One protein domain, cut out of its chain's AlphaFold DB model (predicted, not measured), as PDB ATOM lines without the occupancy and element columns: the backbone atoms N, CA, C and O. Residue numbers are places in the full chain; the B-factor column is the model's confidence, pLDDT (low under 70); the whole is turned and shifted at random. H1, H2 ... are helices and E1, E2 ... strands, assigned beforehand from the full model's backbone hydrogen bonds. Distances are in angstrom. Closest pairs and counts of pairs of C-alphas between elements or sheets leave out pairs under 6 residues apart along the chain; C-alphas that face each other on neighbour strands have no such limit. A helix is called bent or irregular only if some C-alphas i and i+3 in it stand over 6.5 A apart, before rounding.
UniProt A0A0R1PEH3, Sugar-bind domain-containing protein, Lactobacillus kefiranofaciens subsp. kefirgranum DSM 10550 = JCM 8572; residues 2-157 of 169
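What this domain is: This is residues 2 to 157 of the 169 residues of the protein "Sugar-bind domain-containing protein" of Lactobacillus kefiranofaciens subsp. kefirgranum DSM 10550 = JCM 8572 (UniProt A0A0R1PEH3). Three small two-stranded sheets stand round the middle of a compact body, with short helices about them, and there is no single large sheet. At one end of the longest axis H1, H2, the pair E1 E2 and H4 come one after another like layers, H1 side by side with H2; at the other end H5 packs on E4 and H7 on E5 of the pair E4 E5, with H6 folded back from H5, while E3 and E6 make a third pair at one side and residues 20 to 34 run from E1 through the middle and out into a loop before H2. The printed part has 156 residues with eight named helices and six named strands, in the order H1 E1 H2 E2 H3 H4 E3 H5 H6 E4 E5 H7 H8 E6; E1 E2 and E3 E6 are parallel, E4 E5 antiparallel, and the class is mixed. The radius of gyration of the C-alphas is 15.6 A, and the spans are 47 by 34 by 30 A.

How they stand to each other: Start with H1, residues 2 to 7, and look for H2, residues 35 to 43: they touch, closest at the C-alphas of Val 5 and Leu 39, 6.8 A, at a shallow tilt of 10 degrees, the same way. E1, residues 17 to 19, and E2, residues 46 to 48, are parallel neighbours at 20 degrees; N 18 and O 46 are 2.9 A apart. With H2 between them they form a strand-helix-strand unit, two parallel neighbour strands joined through a helix, with a right-handed crossover; the closest C-alphas of E1 and H2 are those of Phe 18 and Val 36, 5.1 A. Go on to H3, residues 59 to 65, and H4, residues 69 to 78: they are close but not clearly touching, about perpendicular at 86 degrees, with the C-alphas of Ser 65 and Tyr 71 closest at 7.0 A. The closest C-alphas of E2 and H4 are those of Val 48 and Ala 74, 6.3 A. E3, residues 83 to 86, is the parallel neighbour of E6, residues 152 to 155, at 12 degrees; N 86 and O 154 are 2.9 A apart. H5, residues 91 to 96, and H6, residues 98 to 108, form a helical hairpin and touch at the C-alphas of Glu 95 and Asn 101, 5.6 A, at a steep tilt of 45 degrees, opposite ways. E4, residues 118 to 120, and E5, residues 123 to 125, are an antiparallel hairpin at 141 degrees; N 123 and O 120 are 2.8 A apart. Residues 88 to 89 pair antiparallel with residues 119 to 120 of E4. H7, residues 133 to 138, touches H3 at the C-alphas of Lys 59 and His 138, 5.6 A, at a steep tilt of 47 degrees, the same way. H8, residues 144 to 149, is apart from H7, and is close to but not clearly touching H4, with the C-alphas of Tyr 78 and Asp 146 closest at 6.2 A. In H1, H2, H3, H5 and H8 every O i to N i+4 pair is within hydrogen-bond range; H4 has 5 of 6, H6 4 of 7, and H7 0 of 2, with 2 of its 3 O i to N i+3 pairs within range.

Where its parts are: Find C-alpha 2 at (240.087, 236.051, 226.203), where H1 begins. H2 is 12.4 A from first to last C-alpha, and H4 is 14.3 A, beginning at (233.585, 230.565, 199.377). H6, 14.8 A, is irregular, with C-alphas 103 and 106 at 7.4 A, and so is H7, with C-alphas 134 and 137 at 7.0 A. E3 is 10.2 A long, and E6, 10.0 A, ends at C-alpha 155, (250.091, 242.934, 220.329).

The domain as a whole: The C-alphas of Glu 12 and Asn 111 are the two farthest apart, 47.3 A. The printed part has no cut, and the link from E1 to H2, 15 residues, is long. The mean pLDDT of the printed part is 91.1; residues 28 to 33 are under 70.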
ATOM      1  N   LEU A   2     241.469 236.161 225.700       82.50
ATOM      2  CA  LEU A   2     240.087 236.051 226.203       82.50
ATOM      3  C   LEU A   2     239.786 236.979 227.392       82.50
ATOM      4  O   LEU A   2     238.740 237.616 227.401       82.50
ATOM      5  N   ASP A   3     240.705 237.079 228.360       84.38
ATOM      6  CA  ASP A   3     240.548 237.984 229.506       84.38
ATOM      7  C   ASP A   3     240.271 239.418 229.043       84.38
ATOM      8  O   ASP A   3     239.314 240.027 229.500       84.38
ATOM      9  N   ILE A   4     241.046 239.935 228.088       84.81
ATOM     10  CA  ILE A   4     240.869 241.293 227.552       84.81
ATOM     11  C   ILE A   4     239.501 241.422 226.886       84.81
ATOM     12  O   ILE A   4     238.761 242.332 227.230       84.81
ATOM     13  N   VAL A   5     239.122 240.475 226.015       86.56
ATOM     14  CA  VAL A   5     237.799 240.469 225.359       86.56
ATOM     15  C   VAL A   5     236.669 240.510 226.389       86.56
ATOM     16  O   VAL A   5     235.709 241.256 226.221       86.56
ATOM     17  N   ASN A   6     236.789 239.752 227.481       86.62
ATOM     18  CA  ASN A   6     235.781 239.736 228.538       86.62
ATOM     19  C   ASN A   6     235.669 241.086 229.271       86.62
ATOM     20  O   ASN A   6     234.551 241.463 229.618       86.62
ATOM     21  N   HIS A   7     236.781 241.808 229.456       88.31
ATOM     22  CA  HIS A   7     236.829 243.112 230.137       88.31
ATOM     23  C   HIS A   7     236.507 244.309 229.233       88.31
ATOM     24  O   HIS A   7     236.303 245.406 229.747       88.31
ATOM     25  N   LEU A   8     236.436 244.135 227.908       86.31
ATOM     26  CA  LEU A   8     235.953 245.198 227.031       86.31
ATOM     27  C   LEU A   8     234.488 245.512 227.354       86.31
ATOM     28  O   LEU A   8     233.632 244.615 227.374       86.31
ATOM     29  N   HIS A   9     234.223 246.797 227.587       84.69
ATOM     30  CA  HIS A   9     232.878 247.336 227.708       84.69
ATOM     31  C   HIS A   9     232.253 247.395 226.315       84.69
ATOM     32  O   HIS A   9     232.794 248.039 225.417       84.69
ATOM     33  N   GLY A  10     231.142 246.681 226.146       77.31
ATOM     34  CA  GLY A  10     230.372 246.707 224.912       77.31
ATOM     35  C   GLY A  10     229.703 248.064 224.734       77.31
ATOM     36  O   GLY A  10     229.066 248.567 225.658       77.31
ATOM     37  N   VAL A  11     229.874 248.646 223.555       89.56
ATOM     38  CA  VAL A  11     229.086 249.776 223.055       89.56
ATOM     39  C   VAL A  11     228.600 249.345 221.680       89.56
ATOM     40  O   VAL A  11     229.375 248.742 220.941       89.56
ATOM     41  N   GLU A  12     227.345 249.627 221.338       93.50
ATOM     42  CA  GLU A  12     226.809 249.311 220.012       93.50
ATOM     43  C   GLU A  12     227.644 250.002 218.928       93.50
ATOM     44  O   GLU A  12     227.822 251.223 218.920       93.50
ATOM     45  N   ARG A  13     228.211 249.186 218.046       94.38
ATOM     46  CA  ARG A  13     229.085 249.559 216.938       94.38
ATOM     47  C   ARG A  13     228.803 248.642 215.741       94.38
ATOM     48  O   ARG A  13     229.685 247.886 215.327       94.38
ATOM     49  N   PRO A  14     227.587 248.712 215.165       93.38
ATOM     50  CA  PRO A  14     227.196 247.892 214.014       93.38
ATOM     51  C   PRO A  14     228.008 248.208 212.748       93.38
ATOM     52  O   PRO A  14     227.964 247.462 211.773       93.38
ATOM     53  N   ASP A  15     228.762 249.311 212.759       95.00
ATOM     54  CA  ASP A  15     229.728 249.685 211.731       95.00
ATOM     55  C   ASP A  15     231.006 248.824 211.743       95.00
ATOM     56  O   ASP A  15     231.773 248.856 210.781       95.00
ATOM     57  N   LEU A  16     231.245 248.041 212.802       95.75
ATOM     58  CA  LEU A  16     232.413 247.170 212.913       95.75
ATOM     59  C   LEU A  16     232.173 245.779 212.313       95.75
ATOM     60  O   LEU A  16     231.071 245.229 212.333       95.75
ATOM     61  N   ASN A  17     233.264 245.169 211.848       96.81
ATOM     62  CA  ASN A  17     233.314 243.768 211.439       96.81
ATOM     63  C   ASN A  17     234.480 243.071 212.148       96.81
ATOM     64  O   ASN A  17     235.631 243.486 212.022       96.81
ATOM     65  N   PHE A  18     234.200 241.990 212.877       96.75
ATOM     66  CA  PHE A  18     235.232 241.188 213.536       96.75
ATOM     67  C   PHE A  18     235.597 239.970 212.689       96.75
ATOM     68  O   PHE A  18     234.789 239.064 212.495       96.75
ATOM     69  N   VAL A  19     236.836 239.914 212.207       97.00
ATOM     70  CA  VAL A  19     237.258 238.918 211.211       97.00
ATOM     71  C   VAL A  19     238.268 237.951 211.814       97.00
ATOM     72  O   VAL A  19     239.280 238.352 212.389       97.00
ATOM     73  N   GLN A  20     238.001 236.649 211.703       95.56
ATOM     74  CA  GLN A  20     238.916 235.611 212.168       95.56
ATOM     75  C   GLN A  20     240.110 235.512 211.208       95.56
ATOM     76  O   GLN A  20     239.953 235.198 210.029       95.56
ATOM     77  N   LEU A  21     241.317 235.758 211.720       95.75
ATOM     78  CA  LEU A  21     242.528 235.851 210.892       95.75
ATOM     79  C   LEU A  21     243.215 234.507 210.646       95.75
ATOM     80  O   LEU A  21     243.884 234.331 209.637       95.75
ATOM     81  N   VAL A  22     243.081 233.555 211.565       94.56
ATOM     82  CA  VAL A  22     243.686 232.221 211.451       94.56
ATOM     83  C   VAL A  22     242.713 231.142 211.877       94.56
ATOM     84  O   VAL A  22     241.768 231.413 212.621       94.56
ATOM     85  N   GLY A  23     242.955 229.922 211.410       92.19
ATOM     86  CA  GLY A  23     242.152 228.759 211.733       92.19
ATOM     87  C   GLY A  23     242.054 228.504 213.237       92.19
ATOM     88  O   GLY A  23     242.831 228.998 214.059       92.19
ATOM     89  N   MET A  24     241.061 227.710 213.601       87.06
ATOM     90  CA  MET A  24     240.713 227.405 214.974       87.06
ATOM     91  C   MET A  24     241.554 226.252 215.539       87.06
ATOM     92  O   MET A  24     241.937 225.319 214.820       87.06
ATOM     93  N   PRO A  25     241.809 226.252 216.854       78.12
ATOM     94  CA  PRO A  25     242.288 225.070 217.559       78.12
ATOM     95  C   PRO A  25     241.274 223.916 217.451       78.12
ATOM     96  O   PRO A  25     240.101 224.094 217.762       78.12
ATOM     97  N   ILE A  26     241.722 222.725 217.034       74.44
ATOM     98  CA  ILE A  26     240.832 221.573 216.758       74.44
ATOM     99  C   ILE A  26     240.316 220.908 218.044       74.44
ATOM    100  O   ILE A  26     239.186 220.434 218.098       74.44
ATOM    101  N   ASN A  27     241.148 220.839 219.086       71.06
ATOM    102  CA  ASN A  27     240.800 220.197 220.352       71.06
ATOM    103  C   ASN A  27     241.235 221.090 221.507       71.06
ATOM    104  O   ASN A  27     242.377 221.040 221.966       71.06
ATOM    105  N   ALA A  28     240.322 221.953 221.930       62.94
ATOM    106  CA  ALA A  28     240.664 223.062 222.782       62.94
ATOM    107  C   ALA A  28     239.540 223.417 223.757       62.94
ATOM    108  O   ALA A  28     238.361 223.292 223.450       62.94
ATOM    109  N   SER A  29     239.915 223.868 224.958       63.12
ATOM    110  CA  SER A  29     238.952 224.376 225.945       63.12
ATOM    111  C   SER A  29     238.216 225.616 225.421       63.12
ATOM    112  O   SER A  29     238.774 226.335 224.597       63.12
ATOM    113  N   ILE A  30     237.060 225.956 226.008       59.75
ATOM    114  CA  ILE A  30     236.259 227.169 225.709       59.75
ATOM    115  C   ILE A  30     237.104 228.452 225.592       59.75
ATOM    116  O   ILE A  30     236.756 229.358 224.837       59.75
ATOM    117  N   ARG A  31     238.249 228.536 226.290       60.44
ATOM    118  CA  ARG A  31     239.163 229.686 226.210       60.44
ATOM    119  C   ARG A  31     239.804 229.926 224.838       60.44
ATOM    120  O   ARG A  31     240.374 230.988 224.620       60.44
ATOM    121  N   LYS A  32     239.738 228.937 223.955       61.44
ATOM    122  CA  LYS A  32     240.319 228.925 222.611       61.44
ATOM    123  C   LYS A  32     239.237 229.025 221.513       61.44
ATOM    124  O   LYS A  32     239.576 228.912 220.340       61.44
ATOM    125  N   ASN A  33     237.965 229.245 221.886       65.81
ATOM    126  CA  ASN A  33     236.871 229.522 220.943       65.81
ATOM    127  C   ASN A  33     237.108 230.844 220.185       65.81
ATOM    128  O   ASN A  33     237.797 231.723 220.716       65.81
ATOM    129  N   PRO A  34     236.506 231.025 218.991       70.94
ATOM    130  CA  PRO A  34     236.651 232.244 218.203       70.94
ATOM    131  C   PRO A  34     236.259 233.479 219.011       70.94
ATOM    132  O   PRO A  34     235.113 233.647 219.426       70.94
ATOM    133  N   LEU A  35     237.233 234.356 219.240       88.38
ATOM    134  CA  LEU A  35     237.018 235.601 219.976       88.38
ATOM    135  C   LEU A  35     236.173 236.593 219.176       88.38
ATOM    136  O   LEU A  35     235.513 237.439 219.771       88.38
ATOM    137  N   VAL A  36     236.162 236.456 217.849       92.19
ATOM    138  CA  VAL A  36     235.439 237.343 216.935       92.19
ATOM    139  C   VAL A  36     233.932 237.307 217.149       92.19
ATOM    140  O   VAL A  36     233.312 238.360 217.158       92.19
ATOM    141  N   GLN A  37     233.358 236.133 217.427       91.62
ATOM    142  CA  GLN A  37     231.929 236.015 217.717       91.62
ATOM    143  C   GLN A  37     231.582 236.717 219.036       91.62
ATOM    144  O   GLN A  37     230.636 237.490 219.099       91.62
ATOM    145  N   ARG A  38     232.390 236.509 220.083       91.38
ATOM    146  CA  ARG A  38     232.183 237.168 221.386       91.38
ATOM    147  C   ARG A  38     232.316 238.686 221.300       91.38
ATOM    148  O   ARG A  38     231.655 239.401 222.045       91.38
ATOM    149  N   LEU A  39     233.219 239.170 220.449       93.19
ATOM    150  CA  LEU A  39     233.368 240.596 220.183       93.19
ATOM    151  C   LEU A  39     232.148 241.129 219.429       93.19
ATOM    152  O   LEU A  39     231.552 242.094 219.886       93.19
ATOM    153  N   ALA A  40     231.714 240.460 218.362       94.44
ATOM    154  CA  ALA A  40     230.492 240.821 217.648       94.44
ATOM    155  C   ALA A  40     229.271 240.907 218.575       94.44
ATOM    156  O   ALA A  40     228.592 241.928 218.583       94.44
ATOM    157  N   GLU A  41     229.062 239.909 219.438       92.69
ATOM    158  CA  GLU A  41     227.985 239.910 220.440       92.69
ATOM    159  C   GLU A  41     228.082 241.096 221.417       92.69
ATOM    160  O   GLU A  41     227.069 241.674 221.797       92.69
ATOM    161  N   LYS A  42     229.294 241.484 221.836       93.19
ATOM    162  CA  LYS A  42     229.506 242.613 222.762       93.19
ATOM    163  C   LYS A  42     229.272 243.981 222.125       93.19
ATOM    164  O   LYS A  42     228.960 244.920 222.850       93.19
ATOM    165  N   PHE A  43     229.494 244.107 220.823       95.31
ATOM    166  CA  PHE A  43     229.450 245.379 220.101       95.31
ATOM    167  C   PHE A  43     228.238 245.488 219.160       95.31
ATOM    168  O   PHE A  43     228.167 246.453 218.411       95.31
ATOM    169  N   ASP A  44     227.302 244.532 219.184       95.12
ATOM    170  CA  ASP A  44     226.190 244.422 218.220       95.12
ATOM    171  C   ASP A  44     226.662 244.575 216.762       95.12
ATOM    172  O   ASP A  44     226.164 245.375 215.974       95.12
ATOM    173  N   ALA A  45     227.733 243.848 216.440       96.31
ATOM    174  CA  ALA A  45     228.473 243.960 215.192       96.31
ATOM    175  C   ALA A  45     228.465 242.637 214.417       96.31
ATOM    176  O   ALA A  45     228.113 241.580 214.944       96.31
ATOM    177  N   ASN A  46     228.916 242.669 213.165       96.44
ATOM    178  CA  ASN A  46     229.063 241.457 212.365       96.44
ATOM    179  C   ASN A  46     230.386 240.743 212.669       96.44
ATOM    180  O   ASN A  46     231.372 241.350 213.104       96.44
ATOM    181  N   PHE A  47     230.439 239.440 212.384       96.12
ATOM    182  CA  PHE A  47     231.691 238.690 212.385       96.12
ATOM    183  C   PHE A  47     231.826 237.781 211.170       96.12
ATOM    184  O   PHE A  47     230.847 237.254 210.645       96.12
ATOM    185  N   VAL A  48     233.075 237.538 210.780       96.50
ATOM    186  CA  VAL A  48     233.446 236.564 209.754       96.50
ATOM    187  C   VAL A  48     234.311 235.492 210.395       96.50
ATOM    188  O   VAL A  48     235.367 235.767 210.968       96.50
ATOM    189  N   SER A  49     233.843 234.249 210.320       93.62
ATOM    190  CA  SER A  49     234.565 233.089 210.841       93.62
ATOM    191  C   SER A  49     235.434 232.441 209.763       93.62
ATOM    192  O   SER A  49     235.121 232.513 208.579       93.62
ATOM    193  N   LEU A  50     236.503 231.766 210.188       94.56
ATOM    194  CA  LEU A  50     237.334 230.937 209.320       94.56
ATOM    195  C   LEU A  50     237.268 229.481 209.812       94.56
ATOM    196  O   LEU A  50     238.017 229.119 210.726       94.56
ATOM    197  N   PRO A  51     236.370 228.643 209.260       92.31
ATOM    198  CA  PRO A  51     236.131 227.269 209.705       92.31
ATOM    199  C   PRO A  51     237.222 226.276 209.266       92.31
ATOM    200  O   PRO A  51     236.934 225.198 208.757       92.31
ATOM    201  N   LEU A  52     238.490 226.628 209.480       94.31
ATOM    202  CA  LEU A  52     239.658 225.799 209.176       94.31
ATOM    203  C   LEU A  52     240.449 225.476 210.444       94.31
ATOM    204  O   LEU A  52     240.364 226.225 211.417       94.31
ATOM    205  N   PRO A  53     241.242 224.391 210.463       93.25
ATOM    206  CA  PRO A  53     242.204 224.173 211.533       93.25
ATOM    207  C   PRO A  53     243.327 225.213 211.467       93.25
ATOM    208  O   PRO A  53     243.698 225.639 210.381       93.25
ATOM    209  N   LEU A  54     243.923 225.583 212.605       93.00
ATOM    210  CA  LEU A  54     245.081 226.494 212.610       93.00
ATOM    211  C   LEU A  54     246.225 225.990 211.711       93.00
ATOM    212  O   LEU A  54     246.793 226.762 210.944       93.00
ATOM    213  N   TYR A  55     246.520 224.689 211.783       94.25
ATOM    214  CA  TYR A  55     247.564 224.043 210.991       94.25
ATOM    215  C   TYR A  55     247.027 222.860 210.189       94.25
ATOM    216  O   TYR A  55     246.174 222.109 210.669       94.25
ATOM    217  N   ALA A  56     247.611 222.629 209.015       94.75
ATOM    218  CA  ALA A  56     247.424 221.428 208.217       94.75
ATOM    219  C   ALA A  56     248.777 220.858 207.768       94.75
ATOM    220  O   ALA A  56     249.649 221.572 207.285       94.75
ATOM    221  N   LYS A  57     248.950 219.534 207.870       93.56
ATOM    222  CA  LYS A  57     250.161 218.866 207.356       93.56
ATOM    223  C   LYS A  57     250.240 218.885 205.834       93.56
ATOM    224  O   LYS A  57     251.327 218.924 205.277       93.56
ATOM    225  N   ASN A  58     249.092 218.810 205.168       95.19
ATOM    226  CA  ASN A  58     249.028 218.813 203.718       95.19
ATOM    227  C   ASN A  58     248.941 220.258 203.208       95.19
ATOM    228  O   ASN A  58     247.905 220.898 203.380       95.19
ATOM    229  N   LYS A  59     249.999 220.745 202.555       95.56
ATOM    230  CA  LYS A  59     250.029 222.085 201.945       95.56
ATOM    231  C   LYS A  59     248.960 222.255 200.860       95.56
ATOM    232  O   LYS A  59     248.360 223.317 200.750       95.56
ATOM    233  N   ASP A  60     248.653 221.189 200.118       97.44
ATOM    234  CA  ASP A  60     247.611 221.196 199.081       97.44
ATOM    235  C   ASP A  60     246.211 221.412 199.682       97.44
ATOM    236  O   ASP A  60     245.382 222.091 199.083       97.44
ATOM    237  N   PHE A  61     245.960 220.927 200.906       96.88
ATOM    238  CA  PHE A  61     244.720 221.244 201.624       96.88
ATOM    239  C   PHE A  61     244.627 222.739 201.931       96.88
ATOM    240  O   PHE A  61     243.582 223.336 201.682       96.88
ATOM    241  N   VAL A  62     245.712 223.349 202.427       96.75
ATOM    242  CA  VAL A  62     245.744 224.793 202.705       96.75
ATOM    243  C   VAL A  62     245.442 225.558 201.426       96.75
ATOM    244  O   VAL A  62     244.483 226.321 201.396       96.75
ATOM    245  N   GLN A  63     246.177 225.285 200.349       96.12
ATOM    246  CA  GLN A  63     246.011 225.960 199.061       96.12
ATOM    247  C   GLN A  63     244.596 225.804 198.489       96.12
ATOM    248  O   GLN A  63     243.971 226.798 198.128       96.12
ATOM    249  N   LYS A  64     244.050 224.582 198.454       97.50
ATOM    250  CA  LYS A  64     242.695 224.334 197.936       97.50
ATOM    251  C   LYS A  64     241.615 224.963 198.802       97.50
ATOM    252  O   LYS A  64     240.657 225.500 198.259       97.50
ATOM    253  N   SER A  65     241.787 224.963 200.125       96.81
ATOM    254  CA  SER A  65     240.833 225.605 201.034       96.81
ATOM    255  C   SER A  65     240.707 227.107 200.786       96.81
ATOM    256  O   SER A  65     239.653 227.673 201.055       96.81
ATOM    257  N   GLN A  66     241.737 227.746 200.216       96.06
ATOM    258  CA  GLN A  66     241.656 229.158 199.861       96.06
ATOM    259  C   GLN A  66     240.632 229.415 198.759       96.06
ATOM    260  O   GLN A  66     240.091 230.509 198.717       96.06
ATOM    261  N   ALA A  67     240.334 228.445 197.890       96.88
ATOM    262  CA  ALA A  67     239.341 228.597 196.824       96.88
ATOM    263  C   ALA A  67     237.887 228.476 197.317       96.88
ATOM    264  O   ALA A  67     236.964 228.801 196.573       96.88
ATOM    265  N   GLU A  68     237.674 228.022 198.554       97.81
ATOM    266  CA  GLU A  68     236.335 227.856 199.113       97.81
ATOM    267  C   GLU A  68     235.651 229.211 199.369       97.81
ATOM    268  O   GLU A  68     236.308 230.164 199.807       97.81
ATOM    269  N   PRO A  69     234.317 229.311 199.197       97.12
ATOM    270  CA  PRO A  69     233.585 230.565 199.377       97.12
ATOM    271  C   PRO A  69     233.770 231.208 200.756       97.12
ATOM    272  O   PRO A  69     233.897 232.424 200.853       97.12
ATOM    273  N   PHE A  70     233.831 230.408 201.828       95.31
ATOM    274  CA  PHE A  70     234.039 230.943 203.178       95.31
ATOM    275  C   PHE A  70     235.418 231.602 203.332       95.31
ATOM    276  O   PHE A  70     235.563 232.558 204.090       95.31
ATOM    277  N   TYR A  71     236.433 231.095 202.625       97.19
ATOM    278  CA  TYR A  71     237.778 231.653 202.677       97.19
ATOM    279  C   TYR A  71     237.849 232.917 201.821       97.19
ATOM    280  O   TYR A  71     238.412 233.913 202.265       97.19
ATOM    281  N   GLN A  72     237.245 232.903 200.629       97.00
ATOM    282  CA  GLN A  72     237.152 234.093 199.777       97.00
ATOM    283  C   GLN A  72     236.437 235.240 200.497       97.00
ATOM    284  O   GLN A  72     236.967 236.347 200.513       97.00
ATOM    285  N   LEU A  73     235.338 234.956 201.206       96.12
ATOM    286  CA  LEU A  73     234.666 235.947 202.045       96.12
ATOM    287  C   LEU A  73     235.617 236.541 203.093       96.12
ATOM    288  O   LEU A  73     235.702 237.753 203.217       96.12
ATOM    289  N   ALA A  74     236.365 235.719 203.835       96.56
ATOM    290  CA  ALA A  74     237.336 236.230 204.808       96.56
ATOM    291  C   ALA A  74     238.454 237.058 204.142       96.56
ATOM    292  O   ALA A  74     238.880 238.081 204.681       96.56
ATOM    293  N   LYS A  75     238.894 236.643 202.950       96.06
ATOM    294  CA  LYS A  75     239.947 237.302 202.174       96.06
ATOM    295  C   LYS A  75     239.555 238.704 201.702       96.06
ATOM    296  O   LYS A  75     240.416 239.578 201.708       96.06
ATOM    297  N   GLU A  76     238.286 238.938 201.361       96.12
ATOM    298  CA  GLU A  76     237.773 240.279 201.029       96.12
ATOM    299  C   GLU A  76     238.039 241.286 202.161       96.12
ATOM    300  O   GLU A  76     238.426 242.431 201.912       96.12
ATOM    301  N   TYR A  77     237.917 240.839 203.415       97.31
ATOM    302  CA  TYR A  77     238.234 241.669 204.575       97.31
ATOM    303  C   TYR A  77     239.734 241.781 204.840       97.31
ATOM    304  O   TYR A  77     240.182 242.854 205.227       97.31
ATOM    305  N   TYR A  78     240.519 240.714 204.641       96.75
ATOM    306  CA  TYR A  78     241.968 240.725 204.916       96.75
ATOM    307  C   TYR A  78     242.710 241.856 204.199       96.75
ATOM    308  O   TYR A  78     243.651 242.414 204.755       96.75
ATOM    309  N   GLN A  79     242.253 242.223 203.004       93.44
ATOM    310  CA  GLN A  79     242.849 243.276 202.180       93.44
ATOM    311  C   GLN A  79     242.504 244.699 202.648       93.44
ATOM    312  O   GLN A  79     243.086 245.659 202.152       93.44
ATOM    313  N   ASN A  80     241.562 244.843 203.584       95.12
ATOM    314  CA  ASN A  80     241.007 246.124 204.024       95.12
ATOM    315  C   ASN A  80     240.913 246.215 205.559       95.12
ATOM    316  O   ASN A  80     240.042 246.894 206.092       95.12
ATOM    317  N   LEU A  81     241.767 245.491 206.288       97.62
ATOM    318  CA  LEU A  81     241.777 245.540 207.750       97.62
ATOM    319  C   LEU A  81     242.339 246.880 208.242       97.62
ATOM    320  O   LEU A  81     243.478 247.228 207.940       97.62
ATOM    321  N   ASP A  82     241.583 247.576 209.090       97.62
ATOM    322  CA  ASP A  82     242.049 248.799 209.761       97.62
ATOM    323  C   ASP A  82     242.958 248.499 210.963       97.62
ATOM    324  O   ASP A  82     243.887 249.246 211.287       97.62
ATOM    325  N   LEU A  83     242.665 247.392 211.652       95.81
ATOM    326  CA  LEU A  83     243.270 247.010 212.919       95.81
ATOM    327  C   LEU A  83     243.370 245.489 213.028       95.81
ATOM    328  O   LEU A  83     242.390 244.773 212.819       95.81
ATOM    329  N   VAL A  84     244.520 245.000 213.488       95.62
ATOM    330  CA  VAL A  84     244.650 243.631 214.002       95.62
ATOM    331  C   VAL A  84     245.100 243.637 215.451       95.62
ATOM    332  O   VAL A  84     245.934 244.441 215.869       95.62
ATOM    333  N   ILE A  85     244.541 242.701 216.216       91.88
ATOM    334  CA  ILE A  85     244.878 242.475 217.617       91.88
ATOM    335  C   ILE A  85     245.321 241.024 217.762       91.88
ATOM    336  O   ILE A  85     244.608 240.106 217.353       91.88
ATOM    337  N   SER A  86     246.488 240.813 218.362       90.19
ATOM    338  CA  SER A  86     247.036 239.481 218.604       90.19
ATOM    339  C   SER A  86     247.567 239.337 220.017       90.19
ATOM    340  O   SER A  86     247.957 240.312 220.655       90.19
ATOM    341  N   GLY A  87     247.619 238.099 220.493       88.44
ATOM    342  CA  GLY A  87     248.505 237.727 221.591       88.44
ATOM    343  C   GLY A  87     249.759 237.052 221.047       88.44
ATOM    344  O   GLY A  87     249.786 236.624 219.894       88.44
ATOM    345  N   ILE A  88     250.763 236.900 221.901       88.81
ATOM    346  CA  ILE A  88     251.954 236.100 221.603       88.81
ATOM    347  C   ILE A  88     251.762 234.711 222.206       88.81
ATOM    348  O   ILE A  88     251.392 234.574 223.375       88.81
ATOM    349  N   GLY A  89     251.973 233.674 221.400       88.12
ATOM    350  CA  GLY A  89     252.094 232.301 221.871       88.12
ATOM    351  C   GLY A  89     253.534 232.001 222.269       88.12
ATOM    352  O   GLY A  89     254.464 232.464 221.617       88.12
ATOM    353  N   THR A  90     253.724 231.211 223.317       89.56
ATOM    354  CA  THR A  90     255.055 230.769 223.744       89.56
ATOM    355  C   THR A  90     255.307 229.321 223.307       89.56
ATOM    356  O   THR A  90     254.340 228.596 223.036       89.56
ATOM    357  N   PRO A  91     256.569 228.863 223.238       89.88
ATOM    358  CA  PRO A  91     256.879 227.451 223.000       89.88
ATOM    359  C   PRO A  91     256.170 226.504 223.982       89.88
ATOM    360  O   PRO A  91     255.636 225.475 223.576       89.88
ATOM    361  N   GLU A  92     256.042 226.892 225.251       87.69
ATOM    362  CA  GLU A  92     255.345 226.105 226.278       87.69
ATOM    363  C   GLU A  92     253.859 225.913 225.945       87.69
ATOM    364  O   GLU A  92     253.302 224.839 226.167       87.69
ATOM    365  N   ALA A  93     253.213 226.908 225.326       83.56
ATOM    366  CA  ALA A  93     251.819 226.789 224.906       83.56
ATOM    367  C   ALA A  93     251.612 225.706 223.829       83.56
ATOM    368  O   ALA A  93     250.521 225.126 223.747       83.56
ATOM    369  N   LEU A  94     252.634 225.425 223.009       86.31
ATOM    370  CA  LEU A  94     252.617 224.305 222.068       86.31
ATOM    371  C   LEU A  94     252.744 222.965 222.802       86.31
ATOM    372  O   LEU A  94     252.060 222.011 222.429       86.31
ATOM    373  N   GLU A  95     253.577 222.891 223.843       85.31
ATOM    374  CA  GLU A  95     253.736 221.677 224.652       85.31
ATOM    375  C   GLU A  95     252.442 221.310 225.391       85.31
ATOM    376  O   GLU A  95     252.038 220.142 225.393       85.31
ATOM    377  N   ASP A  96     251.769 222.317 225.955       85.31
ATOM    378  CA  ASP A  96     250.525 222.182 226.718       85.31
ATOM    379  C   ASP A  96     249.326 221.773 225.845       85.31
ATOM    380  O   ASP A  96     248.380 221.117 226.307       85.31
ATOM    381  N   ASP A  97     249.336 222.132 224.557       85.81
ATOM    382  CA  ASP A  97     248.322 221.683 223.609       85.81
ATOM    383  C   ASP A  97     248.580 220.230 223.192       85.81
ATOM    384  O   ASP A  97     249.228 219.932 222.189       85.81
ATOM    385  N   ARG A  98     248.015 219.292 223.964       85.12
ATOM    386  CA  ARG A  98     248.190 217.844 223.746       85.12
ATOM    387  C   ARG A  98     247.907 217.391 222.313       85.12
ATOM    388  O   ARG A  98     248.489 216.396 221.880       85.12
ATOM    389  N   PHE A  99     246.986 218.041 221.602       88.06
ATOM    390  CA  PHE A  99     246.650 217.646 220.240       88.06
ATOM    391  C   PHE A  99     247.700 218.152 219.249       88.06
ATOM    392  O   PHE A  99     248.212 217.347 218.469       88.06
ATOM    393  N   LEU A 100     248.068 219.435 219.312       87.94
ATOM    394  CA  LEU A 100     249.132 219.990 218.472       87.94
ATOM    395  C   LEU A 100     250.476 219.312 218.742       87.94
ATOM    396  O   LEU A 100     251.128 218.875 217.794       87.94
ATOM    397  N   ASN A 101     250.834 219.123 220.013       89.00
ATOM    398  CA  ASN A 101     252.068 218.458 220.415       89.00
ATOM    399  C   ASN A 101     252.156 217.043 219.813       89.00
ATOM    400  O   ASN A 101     253.068 216.725 219.054       89.00
ATOM    401  N   LYS A 102     251.136 216.203 220.035       90.25
ATOM    402  CA  LYS A 102     251.156 214.807 219.564       90.25
ATOM    403  C   LYS A 102     251.004 214.643 218.057       90.25
ATOM    404  O   LYS A 102     251.409 213.613 217.521       90.25
ATOM    405  N   ARG A 103     250.310 215.561 217.379       90.88
ATOM    406  CA  ARG A 103     249.922 215.365 215.973       90.88
ATOM    407  C   ARG A 103     250.724 216.212 215.008       90.88
ATOM    408  O   ARG A 103     250.940 215.729 213.902       90.88
ATOM    409  N   TYR A 104     251.149 217.412 215.386       91.12
ATOM    410  CA  TYR A 104     251.732 218.393 214.470       91.12
ATOM    411  C   TYR A 104     253.175 218.750 214.793       91.12
ATOM    412  O   TYR A 104     253.923 218.982 213.852       91.12
ATOM    413  N   LYS A 105     253.582 218.745 216.071       91.56
ATOM    414  CA  LYS A 105     254.896 219.256 216.479       91.56
ATOM    415  C   LYS A 105     256.051 218.642 215.697       91.56
ATOM    416  O   LYS A 105     256.792 219.375 215.051       91.56
ATOM    417  N   SER A 106     256.102 217.312 215.645       91.94
ATOM    418  CA  SER A 106     257.188 216.630 214.946       91.94
ATOM    419  C   SER A 106     257.202 216.829 213.439       91.94
ATOM    420  O   SER A 106     258.253 216.818 212.811       91.94
ATOM    421  N   ALA A 107     256.029 217.043 212.847       91.81
ATOM    422  CA  ALA A 107     255.909 217.257 211.413       91.81
ATOM    423  C   ALA A 107     256.207 218.705 211.002       91.81
ATOM    424  O   ALA A 107     256.614 218.924 209.868       91.81
ATOM    425  N   LEU A 108     255.944 219.676 211.883       93.75
ATOM    426  CA  LEU A 108     255.952 221.093 211.526       93.75
ATOM    427  C   LEU A 108     257.083 221.896 212.168       93.75
ATOM    428  O   LEU A 108     257.424 222.930 211.613       93.75
ATOM    429  N   PHE A 109     257.641 221.472 213.307       94.12
ATOM    430  CA  PHE A 109     258.532 222.329 214.101       94.12
ATOM    431  C   PHE A 109     259.860 221.681 214.524       94.12
ATOM    432  O   PHE A 109     260.793 222.421 214.805       94.12
ATOM    433  N   ASP A 110     259.997 220.346 214.564       91.44
ATOM    434  CA  ASP A 110     261.168 219.678 215.181       91.44
ATOM    435  C   ASP A 110     262.531 220.152 214.647       91.44
ATOM    436  O   ASP A 110     263.474 220.285 215.426       91.44
ATOM    437  N   ASN A 111     262.632 220.475 213.353       92.75
ATOM    438  CA  ASN A 111     263.888 220.904 212.724       92.75
ATOM    439  C   ASN A 111     264.455 222.216 213.294       92.75
ATOM    440  O   ASN A 111     265.658 222.450 213.209       92.75
ATOM    441  N   PHE A 112     263.605 223.070 213.861       93.44
ATOM    442  CA  PHE A 112     263.984 224.392 214.368       93.44
ATOM    443  C   PHE A 112     263.316 224.722 215.706       93.44
ATOM    444  O   PHE A 112     263.388 225.856 216.162       93.44
ATOM    445  N   TYR A 113     262.706 223.742 216.381       92.94
ATOM    446  CA  TYR A 113     261.924 223.965 217.601       92.94
ATOM    447  C   TYR A 113     262.710 224.711 218.687       92.94
ATOM    448  O   TYR A 113     262.183 225.617 219.323       92.94
ATOM    449  N   GLN A 114     263.994 224.376 218.850       94.25
ATOM    450  CA  GLN A 114     264.891 225.008 219.826       94.25
ATOM    451  C   GLN A 114     265.229 226.473 219.502       94.25
ATOM    452  O   GLN A 114     265.770 227.174 220.348       94.25
ATOM    453  N   GLN A 115     264.949 226.921 218.279       95.31
ATOM    454  CA  GLN A 115     265.187 228.287 217.815       95.31
ATOM    455  C   GLN A 115     263.918 229.150 217.905       95.31
ATOM    456  O   GLN A 115     263.985 230.348 217.655       95.31
ATOM    457  N   ILE A 116     262.763 228.557 218.234       94.69
ATOM    458  CA  ILE A 116     261.492 229.278 218.320       94.69
ATOM    459  C   ILE A 116     261.443 230.062 219.625       94.69
ATOM    460  O   ILE A 116     261.434 229.485 220.711       94.69
ATOM    461  N   ASP A 117     261.302 231.376 219.507       93.25
ATOM    462  CA  ASP A 117     261.128 232.266 220.649       93.25
ATOM    463  C   ASP A 117     259.667 232.614 220.928       93.25
ATOM    464  O   ASP A 117     259.295 232.911 222.068       93.25
ATOM    465  N   GLY A 118     258.807 232.511 219.920       93.12
ATOM    466  CA  GLY A 118     257.378 232.692 220.098       93.12
ATOM    467  C   GLY A 118     256.578 232.388 218.845       93.12
ATOM    468  O   GLY A 118     257.110 231.989 217.811       93.12
ATOM    469  N   PHE A 119     255.269 232.582 218.962       92.56
ATOM    470  CA  PHE A 119     254.303 232.425 217.888       92.56
ATOM    471  C   PHE A 119     253.428 233.666 217.781       92.56
ATOM    472  O   PHE A 119     252.889 234.140 218.781       92.56
ATOM    473  N   ILE A 120     253.190 234.139 216.562       92.44
ATOM    474  CA  ILE A 120     252.211 235.191 216.288       92.44
ATOM    475  C   ILE A 120     251.308 234.753 215.140       92.44
ATOM    476  O   ILE A 120     251.783 234.323 214.093       92.44
ATOM    477  N   PHE A 121     249.988 234.771 215.339       93.00
ATOM    478  CA  PHE A 121     249.039 234.226 214.353       93.00
ATOM    479  C   PHE A 121     249.429 232.813 213.856       93.00
ATOM    480  O   PHE A 121     249.391 232.532 212.661       93.00
ATOM    481  N   GLY A 122     249.887 231.946 214.767       91.62
ATOM    482  CA  GLY A 122     250.360 230.593 214.442       91.62
ATOM    483  C   GLY A 122     251.718 230.516 213.730       91.62
ATOM    484  O   GLY A 122     252.183 229.427 213.433       91.62
ATOM    485  N   ARG A 123     252.387 231.637 213.462       94.44
ATOM    486  CA  ARG A 123     253.709 231.651 212.829       94.44
ATOM    487  C   ARG A 123     254.797 231.631 213.894       94.44
ATOM    488  O   ARG A 123     254.838 232.582 214.679       94.44
ATOM    489  N   PRO A 124     255.651 230.599 213.951       95.31
ATOM    490  CA  PRO A 124     256.824 230.628 214.805       95.31
ATOM    491  C   PRO A 124     257.829 231.669 214.308       95.31
ATOM    492  O   PRO A 124     258.003 231.835 213.098       95.31
ATOM    493  N   TYR A 125     258.505 232.328 215.243       95.19
ATOM    494  CA  TYR A 125     259.592 233.261 214.962       95.19
ATOM    495  C   TYR A 125     260.786 233.048 215.900       95.19
ATOM    496  O   TYR A 125     260.624 232.505 216.996       95.19
ATOM    497  N   ASP A 126     261.977 233.445 215.451       94.94
ATOM    498  CA  ASP A 126     263.234 233.351 216.205       94.94
ATOM    499  C   ASP A 126     263.484 234.564 217.122       94.94
ATOM    500  O   ASP A 126     262.697 235.507 217.180       94.94
ATOM    501  N   PHE A 127     264.615 234.593 217.826       92.56
ATOM    502  CA  PHE A 127     264.960 235.704 218.721       92.56
ATOM    503  C   PHE A 127     265.137 237.060 218.020       92.56
ATOM    504  O   PHE A 127     265.198 238.096 218.679       92.56
ATOM    505  N   HIS A 128     265.247 237.082 216.695       92.56
ATOM    506  CA  HIS A 128     265.304 238.300 215.896       92.56
ATOM    507  C   HIS A 128     263.932 238.715 215.356       92.56
ATOM    508  O   HIS A 128     263.828 239.739 214.681       92.56
ATOM    509  N   GLY A 129     262.880 237.943 215.638       89.62
ATOM    510  CA  GLY A 129     261.560 238.171 215.070       89.62
ATOM    511  C   GLY A 129     261.430 237.692 213.622       89.62
ATOM    512  O   GLY A 129     260.500 238.112 212.932       89.62
ATOM    513  N   GLN A 130     262.339 236.844 213.134       94.38
ATOM    514  CA  GLN A 130     262.254 236.268 211.794       94.38
ATOM    515  C   GLN A 130     261.318 235.062 211.805       94.38
ATOM    516  O   GLN A 130     261.462 234.157 212.623       94.38
ATOM    517  N   ILE A 131     260.347 235.055 210.893       94.94
ATOM    518  CA  ILE A 131     259.360 233.981 210.757       94.94
ATOM    519  C   ILE A 131     259.990 232.779 210.041       94.94
ATOM    520  O   ILE A 131     260.556 232.940 208.959       94.94
ATOM    521  N   PHE A 132     259.816 231.569 210.588       95.25
ATOM    522  CA  PHE A 132     260.238 230.326 209.925       95.25
ATOM    523  C   PHE A 132     259.317 230.010 208.739       95.25
ATOM    524  O   PHE A 132     258.194 229.510 208.901       95.25
ATOM    525  N   GLN A 133     259.792 230.322 207.533       93.38
ATOM    526  CA  GLN A 133     259.018 230.246 206.290       93.38
ATOM    527  C   GLN A 133     258.564 228.820 205.947       93.38
ATOM    528  O   GLN A 133     257.529 228.640 205.308       93.38
ATOM    529  N   GLU A 134     259.257 227.795 206.445       91.38
ATOM    530  CA  GLU A 134     258.905 226.385 206.260       91.38
ATOM    531  C   GLU A 134     257.497 226.052 206.774       91.38
ATOM    532  O   GLU A 134     256.867 225.109 206.292       91.38
ATOM    533  N   THR A 135     256.986 226.834 207.729       91.94
ATOM    534  CA  THR A 135     255.668 226.627 208.348       91.94
ATOM    535  C   THR A 135     254.532 227.372 207.667       91.94
ATOM    536  O   THR A 135     253.373 227.019 207.877       91.94
ATOM    537  N   VAL A 136     254.830 228.380 206.845       92.69
ATOM    538  CA  VAL A 136     253.822 229.316 206.327       92.69
ATOM    539  C   VAL A 136     252.787 228.601 205.456       92.69
ATOM    540  O   VAL A 136     251.590 228.809 205.638       92.69
ATOM    541  N   ASP A 137     253.222 227.665 204.610       94.88
ATOM    542  CA  ASP A 137     252.333 226.857 203.756       94.88
ATOM    543  C   ASP A 137     251.460 225.852 204.531       94.88
ATOM    544  O   ASP A 137     250.613 225.174 203.947       94.88
ATOM    545  N   HIS A 138     251.698 225.699 205.834       95.75
ATOM    546  CA  HIS A 138     250.948 224.807 206.714       95.75
ATOM    547  C   HIS A 138     249.920 225.547 207.574       95.75
ATOM    548  O   HIS A 138     249.162 224.895 208.291       95.75
ATOM    549  N   ILE A 139     249.880 226.880 207.523       95.38
ATOM    550  CA  ILE A 139     248.967 227.704 208.318       95.38
ATOM    551  C   ILE A 139     247.717 228.014 207.497       95.38
ATOM    552  O   ILE A 139     247.801 228.546 206.392       95.38
ATOM    553  N   CYS A 140     246.538 227.742 208.057       96.00
ATOM    554  CA  CYS A 140     245.291 228.199 207.451       96.00
ATOM    555  C   CYS A 140     244.940 229.583 208.005       96.00
ATOM    556  O   CYS A 140     244.609 229.713 209.184       96.00
ATOM    557  N   GLY A 141     244.988 230.622 207.177       95.62
ATOM    558  CA  GLY A 141     244.635 231.979 207.597       95.62
ATOM    559  C   GLY A 141     245.142 233.052 206.651       95.62
ATOM    560  O   GLY A 141     245.649 232.730 205.578       95.62
ATOM    561  N   ILE A 142     245.014 234.308 207.077       96.62
ATOM    562  CA  ILE A 142     245.593 235.493 206.440       96.62
ATOM    563  C   ILE A 142     247.070 235.261 206.119       96.62
ATOM    564  O   ILE A 142     247.751 234.596 206.899       96.62
ATOM    565  N   ASN A 143     247.579 235.789 205.006       94.06
ATOM    566  CA  ASN A 143     248.997 235.687 204.653       94.06
ATOM    567  C   ASN A 143     249.825 236.841 205.264       94.06
ATOM    568  O   ASN A 143     249.296 237.785 205.845       94.06
ATOM    569  N   GLU A 144     251.152 236.746 205.168       91.44
ATOM    570  CA  GLU A 144     252.066 237.736 205.757       91.44
ATOM    571  C   GLU A 144     252.036 239.090 205.025       91.44
ATOM    572  O   GLU A 144     252.244 240.129 205.643       91.44
ATOM    573  N   GLN A 145     251.754 239.092 203.719       92.88
ATOM    574  CA  GLN A 145     251.653 240.315 202.925       92.88
ATOM    575  C   GLN A 145     250.435 241.149 203.341       92.88
ATOM    576  O   GLN A 145     250.580 242.349 203.550       92.88
ATOM    577  N   ASP A 146     249.275 240.519 203.506       95.94
ATOM    578  CA  ASP A 146     248.047 241.184 203.947       95.94
ATOM    579  C   ASP A 146     248.204 241.688 205.395       95.94
ATOM    580  O   ASP A 146     247.860 242.829 205.694       95.94
ATOM    581  N   LEU A 147     248.827 240.899 206.287       94.56
ATOM    582  CA  LEU A 147     249.160 241.346 207.651       94.56
ATOM    583  C   LEU A 147     250.070 242.585 207.667       94.56
ATOM    584  O   LEU A 147     249.869 243.478 208.493       94.56
ATOM    585  N   ARG A 148     251.037 242.659 206.745       92.12
ATOM    586  CA  ARG A 148     251.954 243.802 206.613       92.12
ATOM    587  C   ARG A 148     251.281 245.098 206.190       92.12
ATOM    588  O   ARG A 148     251.806 246.174 206.470       92.12
ATOM    589  N   GLN A 149     250.152 244.999 205.499       95.38
ATOM    590  CA  GLN A 149     249.421 246.155 204.987       95.38
ATOM    591  C   GLN A 149     248.492 246.779 206.032       95.38
ATOM    592  O   GLN A 149     248.059 247.914 205.846       95.38
ATOM    593  N   VAL A 150     248.219 246.079 207.138       97.06
ATOM    594  CA  VAL A 150     247.330 246.581 208.188       97.06
ATOM    595  C   VAL A 150     247.951 247.809 208.870       97.06
ATOM    596  O   VAL A 150     249.034 247.691 209.458       97.06
ATOM    597  N   PRO A 151     247.272 248.974 208.871       96.25
ATOM    598  CA  PRO A 151     247.827 250.209 209.422       96.25
ATOM    599  C   PRO A 151     248.122 250.125 210.921       96.25
ATOM    600  O   PRO A 151     249.162 250.598 211.381       96.25
ATOM    601  N   ILE A 152     247.216 249.512 211.691       96.25
ATOM    602  CA  ILE A 152     247.348 249.388 213.143       96.25
ATOM    603  C   ILE A 152     247.468 247.914 213.526       96.25
ATOM    604  O   ILE A 152     246.594 247.092 213.254       96.25
ATOM    605  N   ARG A 153     248.561 247.572 214.208       93.62
ATOM    606  CA  ARG A 153     248.867 246.207 214.651       93.62
ATOM    607  C   ARG A 153     249.171 246.233 216.140       93.62
ATOM    608  O   ARG A 153     250.220 246.719 216.554       93.62
ATOM    609  N   LEU A 154     248.232 245.748 216.949       91.19
ATOM    610  CA  LEU A 154     248.354 245.707 218.403       91.19
ATOM    611  C   LEU A 154     248.679 244.293 218.864       91.19
ATOM    612  O   LEU A 154     247.946 243.340 218.590       91.19
ATOM    613  N   VAL A 155     249.757 244.169 219.629       89.44
ATOM    614  CA  VAL A 155     250.091 242.934 220.329       89.44
ATOM    615  C   VAL A 155     249.829 243.136 221.809       89.44
ATOM    616  O   VAL A 155     250.299 244.103 222.403       89.44
ATOM    617  N   VAL A 156     249.063 242.222 222.402       85.50
ATOM    618  CA  VAL A 156     248.790 242.229 223.834       85.50
ATOM    619  C   VAL A 156     249.436 241.021 224.487       85.50
ATOM    620  O   VAL A 156     249.011 239.877 224.308       85.50
ATOM    621  N   GLU A 157     250.444 241.301 225.298       78.31
ATOM    622  CA  GLU A 157     251.134 240.325 226.123       78.31
ATOM    623  C   GLU A 157     250.708 240.512 227.585       78.31
ATOM    624  O   GLU A 157     250.694 241.624 228.109       78.31
TER     625      GLU A 157